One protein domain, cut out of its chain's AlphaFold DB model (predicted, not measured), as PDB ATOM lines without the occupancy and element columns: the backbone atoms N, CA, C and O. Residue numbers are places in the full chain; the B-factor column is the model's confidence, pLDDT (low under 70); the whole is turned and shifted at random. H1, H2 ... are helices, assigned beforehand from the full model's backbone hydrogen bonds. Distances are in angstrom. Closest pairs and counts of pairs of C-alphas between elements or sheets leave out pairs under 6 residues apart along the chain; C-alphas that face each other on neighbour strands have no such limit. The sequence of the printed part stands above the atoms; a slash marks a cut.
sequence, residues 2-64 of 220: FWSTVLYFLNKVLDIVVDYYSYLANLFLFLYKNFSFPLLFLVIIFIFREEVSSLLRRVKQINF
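AT A GLANCE: This is residues 2 to 64 of the 220 residues of an uncharacterized protein of Staphylococcus hominis (UniProt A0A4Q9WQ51). An open V: the long helix H1 makes one arm, and the shorter H2 and H3, end to end with a sharp turn between them, make the other. The arms meet at a corner, where H1 ends and H2 begins. The printed part has 63 residues, of which 58 are in three named helices, H1, H2 and H3 in that order along the chain, with no named strand, and its class is all helix. The whole is extended, with a radius of gyration of the C-alphas of 19.0 A and spans of 56 by 37 by 14 A.

IN THESE COORDINATES: H1, residues 2 to 34, is 48.5 A long, from C-alpha 2 at (-101.505, -60.573, 88.155) to C-alpha 34 at (-124.531, -31.888, 56.556). H2 is residues 37 to 47, 15.5 A. H3, residues 49 to 62, 20.0 A, ends at C-alpha 62, (-128.989, -66.992, 45.002).

HOW THE PARTS SIT: H1 and H2 are close but not clearly touching, closest at the C-alphas of Leu 31 and Leu 40, 6.8 A; they run opposite ways at a steep tilt of 55 degrees. H2 and H3 are close but not clearly touching, closest at the C-alphas of Ile 45 and Val 52, 7.2 A, and about perpendicular at 87 degrees. H1 and H3 are apart. In H1, H2 and H3 every O i to N i+4 pair is within hydrogen-bond range.

THE WHOLE: The C-alphas farthest apart, Phe 2 and Phe 64, are 56.8 A apart. The printed part has no cut, and both links are tight. Mean pLDDT of the printed part is 71.2; residues 53 to 64 are among those under 70.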
ATOM      1  N   PHE A   2    -101.181 -60.266  89.562       63.84
ATOM      2  CA  PHE A   2    -101.505 -60.573  88.155       63.84
ATOM      3  C   PHE A   2    -102.901 -60.081  87.706       63.84
ATOM      4  O   PHE A   2    -103.058 -59.530  86.623       63.84
ATOM      5  N   TRP A   3    -103.910 -60.201  88.576       62.84
ATOM      6  CA  TRP A   3    -105.304 -59.848  88.265       62.84
ATOM      7  C   TRP A   3    -105.551 -58.348  88.056       62.84
ATOM      8  O   TRP A   3    -106.339 -57.978  87.193       62.84
ATOM      9  N   SER A   4    -104.846 -57.482  88.788       72.12
ATOM     10  CA  SER A   4    -104.939 -56.023  88.628       72.12
ATOM     11  C   SER A   4    -104.425 -55.555  87.267       72.12
ATOM     12  O   SER A   4    -104.992 -54.643  86.674       72.12
ATOM     13  N   THR A   5    -103.386 -56.207  86.743       76.62
ATOM     14  CA  THR A   5    -102.797 -55.884  85.437       76.62
ATOM     15  C   THR A   5    -103.702 -56.331  84.290       76.62
ATOM     16  O   THR A   5    -103.861 -55.603  83.314       76.62
ATOM     17  N   VAL A   6    -104.355 -57.490  84.430       76.00
ATOM     18  CA  VAL A   6    -105.336 -57.995  83.454       76.00
ATOM     19  C   VAL A   6    -106.581 -57.103  83.406       76.00
ATOM     20  O   VAL A   6    -107.024 -56.733  82.322       76.00
ATOM     21  N   LEU A   7    -107.112 -56.694  84.564       77.44
ATOM     22  CA  LEU A   7    -108.247 -55.764  84.637       77.44
ATOM     23  C   LEU A   7    -107.917 -54.393  84.031       77.44
ATOM     24  O   LEU A   7    -108.733 -53.821  83.313       77.44
ATOM     25  N   TYR A   8    -106.705 -53.887  84.272       82.75
ATOM     26  CA  TYR A   8    -106.241 -52.633  83.683       82.75
ATOM     27  C   TYR A   8    -106.143 -52.711  82.151       82.75
ATOM     28  O   TYR A   8    -106.578 -51.795  81.456       82.75
ATOM     29  N   PHE A   9    -105.625 -53.822  81.619       80.88
ATOM     30  CA  PHE A   9    -105.559 -54.052  80.177       80.88
ATOM     31  C   PHE A   9    -106.954 -54.142  79.542       80.88
ATOM     32  O   PHE A   9    -107.199 -53.502  78.523       80.88
ATOM     33  N   LEU A  10    -107.887 -54.873  80.163       80.50
ATOM     34  CA  LEU A  10    -109.263 -54.993  79.670       80.50
ATOM     35  C   LEU A  10    -109.990 -53.646  79.638       80.50
ATOM     36  O   LEU A  10    -110.643 -53.350  78.643       80.50
ATOM     37  N   ASN A  11    -109.824 -52.810  80.666       81.88
ATOM     38  CA  ASN A  11    -110.385 -51.458  80.663       81.88
ATOM     39  C   ASN A  11    -109.792 -50.605  79.539       81.88
ATOM     40  O   ASN A  11    -110.537 -49.932  78.841       81.88
ATOM     41  N   LYS A  12    -108.481 -50.694  79.285       80.94
ATOM     42  CA  LYS A  12    -107.856 -49.970  78.168       80.94
ATOM     43  C   LYS A  12    -108.364 -50.415  76.801       80.94
ATOM     44  O   LYS A  12    -108.557 -49.576  75.930       80.94
ATOM     45  N   VAL A  13    -108.583 -51.713  76.607       75.06
ATOM     46  CA  VAL A  13    -109.182 -52.225  75.366       75.06
ATOM     47  C   VAL A  13    -110.626 -51.743  75.236       75.06
ATOM     48  O   VAL A  13    -111.021 -51.315  74.155       75.06
ATOM     49  N   LEU A  14    -111.397 -51.759  76.326       81.00
ATOM     50  CA  LEU A  14    -112.768 -51.257  76.341       81.00
ATOM     51  C   LEU A  14    -112.823 -49.760  76.000       81.00
ATOM     52  O   LEU A  14    -113.626 -49.376  75.157       81.00
ATOM     53  N   ASP A  15    -111.936 -48.948  76.579       83.19
ATOM     54  CA  ASP A  15    -111.819 -47.513  76.293       83.19
ATOM     55  C   ASP A  15    -111.531 -47.271  74.804       83.19
ATOM     56  O   ASP A  15    -112.219 -46.484  74.165       83.19
ATOM     57  N   ILE A  16    -110.587 -48.016  74.211       81.62
ATOM     58  CA  ILE A  16    -110.266 -47.917  72.776       81.62
ATOM     59  C   ILE A  16    -111.482 -48.265  71.911       81.62
ATOM     60  O   ILE A  16    -111.749 -47.604  70.907       81.62
ATOM     61  N   VAL A  17    -112.227 -49.306  72.287       77.94
ATOM     62  CA  VAL A  17    -113.433 -49.725  71.565       77.94
ATOM     63  C   VAL A  17    -114.522 -48.656  71.675       77.94
ATOM     64  O   VAL A  17    -115.127 -48.293  70.667       77.94
ATOM     65  N   VAL A  18    -114.751 -48.116  72.872       83.75
ATOM     66  CA  VAL A  18    -115.741 -47.058  73.120       83.75
ATOM     67  C   VAL A  18    -115.375 -45.771  72.381       83.75
ATOM     68  O   VAL A  18    -116.250 -45.172  71.750       83.75
ATOM     69  N   ASP A  19    -114.103 -45.377  72.378       83.31
ATOM     70  CA  ASP A  19    -113.607 -44.210  71.643       83.31
ATOM     71  C   ASP A  19    -113.788 -44.388  70.131       83.31
ATOM     72  O   ASP A  19    -114.268 -43.481  69.445       83.31
ATOM     73  N   TYR A  20    -113.491 -45.580  69.606       79.38
ATOM     74  CA  TYR A  20    -113.678 -45.904  68.192       79.38
ATOM     75  C   TYR A  20    -115.151 -45.817  67.767       79.38
ATOM     76  O   TYR A  20    -115.476 -45.167  66.768       79.38
ATOM     77  N   TYR A  21    -116.068 -46.403  68.544       76.38
ATOM     78  CA  TYR A  21    -117.503 -46.321  68.254       76.38
ATOM     79  C   TYR A  21    -118.061 -44.909  68.435       76.38
ATOM     80  O   TYR A  21    -118.921 -44.491  67.659       76.38
ATOM     81  N   SER A  22    -117.553 -44.148  69.405       81.12
ATOM     82  CA  SER A  22    -117.932 -42.745  69.601       81.12
ATOM     83  C   SER A  22    -117.487 -41.881  68.422       81.12
ATOM     84  O   SER A  22    -118.242 -41.029  67.954       81.12
ATOM     85  N   TYR A  23    -116.292 -42.130  67.885       77.06
ATOM     86  CA  TYR A  23    -115.803 -41.469  66.677       77.06
ATOM     87  C   TYR A  23    -116.679 -41.789  65.459       77.06
ATOM     88  O   TYR A  23    -117.115 -40.875  64.757       77.06
ATOM     89  N   LEU A  24    -117.011 -43.067  65.251       73.50
ATOM     90  CA  LEU A  24    -117.927 -43.508  64.194       73.50
ATOM     91  C   LEU A  24    -119.310 -42.865  64.325       73.50
ATOM     92  O   LEU A  24    -119.836 -42.340  63.346       73.50
ATOM     93  N   ALA A  25    -119.888 -42.850  65.527       77.75
ATOM     94  CA  ALA A  25    -121.184 -42.228  65.781       77.75
ATOM     95  C   ALA A  25    -121.165 -40.722  65.475       77.75
ATOM     96  O   ALA A  25    -122.084 -40.212  64.833       77.75
ATOM     97  N   ASN A  26    -120.098 -40.019  65.866       79.38
ATOM     98  CA  ASN A  26    -119.913 -38.601  65.557       79.38
ATOM     99  C   ASN A  26    -119.739 -38.348  64.055       79.38
ATOM    100  O   ASN A  26    -120.273 -37.370  63.533       79.38
ATOM    101  N   LEU A  27    -119.047 -39.241  63.346       74.44
ATOM    102  CA  LEU A  27    -118.907 -39.184  61.894       74.44
ATOM    103  C   LEU A  27    -120.262 -39.386  61.198       74.44
ATOM    104  O   LEU A  27    -120.616 -38.603  60.320       74.44
ATOM    105  N   PHE A  28    -121.075 -40.351  61.639       71.69
ATOM    106  CA  PHE A  28    -122.432 -40.541  61.115       71.69
ATOM    107  C   PHE A  28    -123.362 -39.364  61.429       71.69
ATOM    108  O   PHE A  28    -124.111 -38.939  60.552       71.69
ATOM    109  N   LEU A  29    -123.289 -38.791  62.633       76.31
ATOM    110  CA  LEU A  29    -124.028 -37.579  63.004       76.31
ATOM    111  C   LEU A  29    -123.619 -36.374  62.151       76.31
ATOM    112  O   LEU A  29    -124.480 -35.620  61.694       76.31
ATOM    113  N   PHE A  30    -122.318 -36.200  61.905       73.56
ATOM    114  CA  PHE A  30    -121.797 -35.159  61.023       73.56
ATOM    115  C   PHE A  30    -122.299 -35.343  59.588       73.56
ATOM    116  O   PHE A  30    -122.775 -34.383  58.979       73.56
ATOM    117  N   LEU A  31    -122.243 -36.567  59.064       66.62
ATOM    118  CA  LEU A  31    -122.738 -36.880  57.728       66.62
ATOM    119  C   LEU A  31    -124.247 -36.629  57.630       66.62
ATOM    120  O   LEU A  31    -124.690 -35.940  56.717       66.62
ATOM    121  N   TYR A  32    -125.028 -37.099  58.602       70.12
ATOM    122  CA  TYR A  32    -126.480 -36.910  58.643       70.12
ATOM    123  C   TYR A  32    -126.890 -35.434  58.716       70.12
ATOM    124  O   TYR A  32    -127.873 -35.025  58.105       70.12
ATOM    125  N   LYS A  33    -126.132 -34.616  59.453       73.62
ATOM    126  CA  LYS A  33    -126.430 -33.191  59.635       73.62
ATOM    127  C   LYS A  33    -126.090 -32.341  58.408       73.62
ATOM    128  O   LYS A  33    -126.742 -31.324  58.190       73.62
ATOM    129  N   ASN A  34    -125.064 -32.717  57.645       74.44
ATOM    130  CA  ASN A  34    -124.531 -31.888  56.556       74.44
ATOM    131  C   ASN A  34    -124.921 -32.371  55.153       74.44
ATOM    132  O   ASN A  34    -124.761 -31.620  54.194       74.44
ATOM    133  N   PHE A  35    -125.451 -33.588  55.014       68.75
ATOM    134  CA  PHE A  35    -125.867 -34.143  53.731       68.75
ATOM    135  C   PHE A  35    -127.367 -34.436  53.723       68.75
ATOM    136  O   PHE A  35    -127.913 -34.991  54.674       68.75
ATOM    137  N   SER A  36    -128.051 -34.097  52.625       70.62
ATOM    138  CA  SER A  36    -129.425 -34.555  52.417       70.62
ATOM    139  C   SER A  36    -129.439 -36.085  52.315       70.62
ATOM    140  O   SER A  36    -128.506 -36.686  51.781       70.62
ATOM    141  N   PHE A  37    -130.492 -36.729  52.829       64.00
ATOM    142  CA  PHE A  37    -130.618 -38.194  52.871       64.00
ATOM    143  C   PHE A  37    -130.264 -38.901  51.536       64.00
ATOM    144  O   PHE A  37    -129.548 -39.904  51.579       64.00
ATOM    145  N   PRO A  38    -130.629 -38.367  50.346       65.25
ATOM    146  CA  PRO A  38    -130.200 -38.939  49.064       65.25
ATOM    147  C   PRO A  38    -128.689 -38.839  48.797       65.25
ATOM    148  O   PRO A  38    -128.102 -39.749  48.217       65.25
ATOM    149  N   LEU A  39    -128.043 -37.750  49.224       69.44
ATOM    150  CA  LEU A  39    -126.607 -37.531  49.031       69.44
ATOM    151  C   LEU A  39    -125.778 -38.410  49.973       69.44
ATOM    152  O   LEU A  39    -124.763 -38.964  49.564       69.44
ATOM    153  N   LEU A  40    -126.246 -38.598  51.208       71.19
ATOM    154  CA  LEU A  40    -125.631 -39.514  52.170       71.19
ATOM    155  C   LEU A  40    -125.692 -40.965  51.676       71.19
ATOM    156  O   LEU A  40    -124.704 -41.690  51.759       71.19
ATOM    157  N   PHE A  41    -126.824 -41.365  51.094       71.38
ATOM    158  CA  PHE A  41    -126.976 -42.681  50.476       71.38
ATOM    159  C   PHE A  41    -126.015 -42.879  49.292       71.38
ATOM    160  O   PHE A  41    -125.380 -43.926  49.184       71.38
ATOM    161  N   LEU A  42    -125.832 -41.851  48.455       75.19
ATOM    162  CA  LEU A  42    -124.842 -41.859  47.372       75.19
ATOM    163  C   LEU A  42    -123.407 -42.007  47.887       75.19
ATOM    164  O   LEU A  42    -122.653 -42.806  47.341       75.19
ATOM    165  N   VAL A  43    -123.037 -41.283  48.947       76.06
ATOM    166  CA  VAL A  43    -121.705 -41.385  49.567       76.06
ATOM    167  C   VAL A  43    -121.462 -42.793  50.111       76.06
ATOM    168  O   VAL A  43    -120.399 -43.356  49.875       76.06
ATOM    169  N   ILE A  44    -122.453 -43.400  50.772       74.00
ATOM    170  CA  ILE A  44    -122.365 -44.789  51.249       74.00
ATOM    171  C   ILE A  44    -122.190 -45.757  50.073       74.00
ATOM    172  O   ILE A  44    -121.299 -46.599  50.117       74.00
ATOM    173  N   ILE A  45    -122.981 -45.622  49.002       75.69
ATOM    174  CA  ILE A  45    -122.827 -46.453  47.796       75.69
ATOM    175  C   ILE A  45    -121.430 -46.293  47.189       75.69
ATOM    176  O   ILE A  45    -120.864 -47.267  46.702       75.69
ATOM    177  N   PHE A  46    -120.874 -45.081  47.205       76.75
ATOM    178  CA  PHE A  46    -119.565 -44.801  46.628       76.75
ATOM    179  C   PHE A  46    -118.419 -45.379  47.468       76.75
ATOM    180  O   PHE A  46    -117.502 -45.973  46.908       76.75
ATOM    181  N   ILE A  47    -118.488 -45.244  48.799       78.38
ATOM    182  CA  ILE A  47    -117.495 -45.788  49.740       78.38
ATOM    183  C   ILE A  47    -117.515 -47.317  49.718       78.38
ATOM    184  O   ILE A  47    -116.462 -47.934  49.635       78.38
ATOM    185  N   PHE A  48    -118.706 -47.917  49.748       73.44
ATOM    186  CA  PHE A  48    -118.883 -49.370  49.804       73.44
ATOM    187  C   PHE A  48    -119.140 -49.985  48.427       73.44
ATOM    188  O   PHE A  48    -119.835 -50.996  48.296       73.44
ATOM    189  N   ARG A  49    -118.660 -49.342  47.358       74.00
ATOM    190  CA  ARG A  49    -118.978 -49.742  45.983       74.00
ATOM    191  C   ARG A  49    -118.534 -51.174  45.698       74.00
ATOM    192  O   ARG A  49    -119.250 -51.912  45.019       74.00
ATOM    193  N   GLU A  50    -117.369 -51.570  46.199       70.31
ATOM    194  CA  GLU A  50    -116.821 -52.911  45.993       70.31
ATOM    195  C   GLU A  50    -117.607 -53.964  46.779       70.31
ATOM    196  O   GLU A  50    -117.972 -55.009  46.233       70.31
ATOM    197  N   GLU A  51    -117.969 -53.664  48.023       69.38
ATOM    198  CA  GLU A  51    -118.749 -54.540  48.889       69.38
ATOM    199  C   GLU A  51    -120.178 -54.694  48.373       69.38
ATOM    200  O   GLU A  51    -120.662 -55.820  48.257       69.38
ATOM    201  N   VAL A  52    -120.833 -53.599  47.977       71.81
ATOM    202  CA  VAL A  52    -122.165 -53.605  47.353       71.81
ATOM    203  C   VAL A  52    -122.128 -54.372  46.034       71.81
ATOM    204  O   VAL A  52    -123.004 -55.199  45.795       71.81
ATOM    205  N   SER A  53    -121.095 -54.187  45.204       62.88
ATOM    206  CA  SER A  53    -120.892 -54.981  43.983       62.88
ATOM    207  C   SER A  53    -120.754 -56.476  44.294       62.88
ATOM    208  O   SER A  53    -121.397 -57.312  43.656       62.88
ATOM    209  N   SER A  54    -119.984 -56.832  45.324       65.81
ATOM    210  CA  SER A  54    -119.797 -58.222  45.747       65.81
ATOM    211  C   SER A  54    -121.078 -58.849  46.318       65.81
ATOM    212  O   SER A  54    -121.387 -60.007  46.025       65.81
ATOM    213  N   LEU A  55    -121.868 -58.079  47.074       67.50
ATOM    214  CA  LEU A  55    -123.155 -58.496  47.625       67.50
ATOM    215  C   LEU A  55    -124.197 -58.637  46.521       67.50
ATOM    216  O   LEU A  55    -124.904 -59.636  46.492       67.50
ATOM    217  N   LEU A  56    -124.245 -57.713  45.559       63.41
ATOM    218  CA  LEU A  56    -125.092 -57.829  44.372       63.41
ATOM    219  C   LEU A  56    -124.707 -59.046  43.523       63.41
ATOM    220  O   LEU A  56    -125.595 -59.737  43.028       63.41
ATOM    221  N   ARG A  57    -123.410 -59.361  43.394       55.81
ATOM    222  CA  ARG A  57    -122.930 -60.598  42.750       55.81
ATOM    223  C   ARG A  57    -123.399 -61.852  43.501       55.81
ATOM    224  O   ARG A  57    -123.890 -62.775  42.858       55.81
ATOM    225  N   ARG A  58    -123.332 -61.875  44.839       52.69
ATOM    226  CA  ARG A  58    -123.816 -63.005  45.666       52.69
ATOM    227  C   ARG A  58    -125.338 -63.141  45.686       52.69
ATOM    228  O   ARG A  58    -125.852 -64.247  45.593       52.69
ATOM    229  N   VAL A  59    -126.079 -62.040  45.770       54.97
ATOM    230  CA  VAL A  59    -127.550 -62.048  45.720       54.97
ATOM    231  C   VAL A  59    -128.034 -62.474  44.334       54.97
ATOM    232  O   VAL A  59    -128.987 -63.240  44.231       54.97
ATOM    233  N   LYS A  60    -127.322 -62.082  43.267       50.12
ATOM    234  CA  LYS A  60    -127.538 -62.648  41.931       50.12
ATOM    235  C   LYS A  60    -127.346 -64.164  41.929       50.12
ATOM    236  O   LYS A  60    -128.230 -64.852  41.439       50.12
ATOM    237  N   GLN A  61    -126.280 -64.696  42.535       48.31
ATOM    238  CA  GLN A  61    -126.046 -66.150  42.615       48.31
ATOM    239  C   GLN A  61    -127.192 -66.927  43.293       48.31
ATOM    240  O   GLN A  61    -127.463 -68.057  42.893       48.31
ATOM    241  N   ILE A  62    -127.897 -66.330  44.261       47.50
ATOM    242  CA  ILE A  62    -128.989 -66.992  45.002       47.50
ATOM    243  C   ILE A  62    -130.283 -67.102  44.166       47.50
ATOM    244  O   ILE A  62    -131.029 -68.062  44.335       47.50
ATOM    245  N   ASN A  63    -130.519 -66.207  43.198       43.34
ATOM    246  CA  ASN A  63    -131.692 -66.272  42.307       43.34
ATOM    247  C   ASN A  63    -131.497 -67.150  41.053       43.34
ATOM    248  O   ASN A  63    -132.437 -67.321  40.280       43.34
ATOM    249  N   PHE A  64    -130.314 -67.735  40.834       48.09
ATOM    250  CA  PHE A  64    -130.010 -68.531  39.634       48.09
ATOM    251  C   PHE A  64    -130.170 -70.052  39.818       48.09
ATOM    252  O   PHE A  64    -129.617 -70.826  39.042       48.09
TER     253      PHE A  64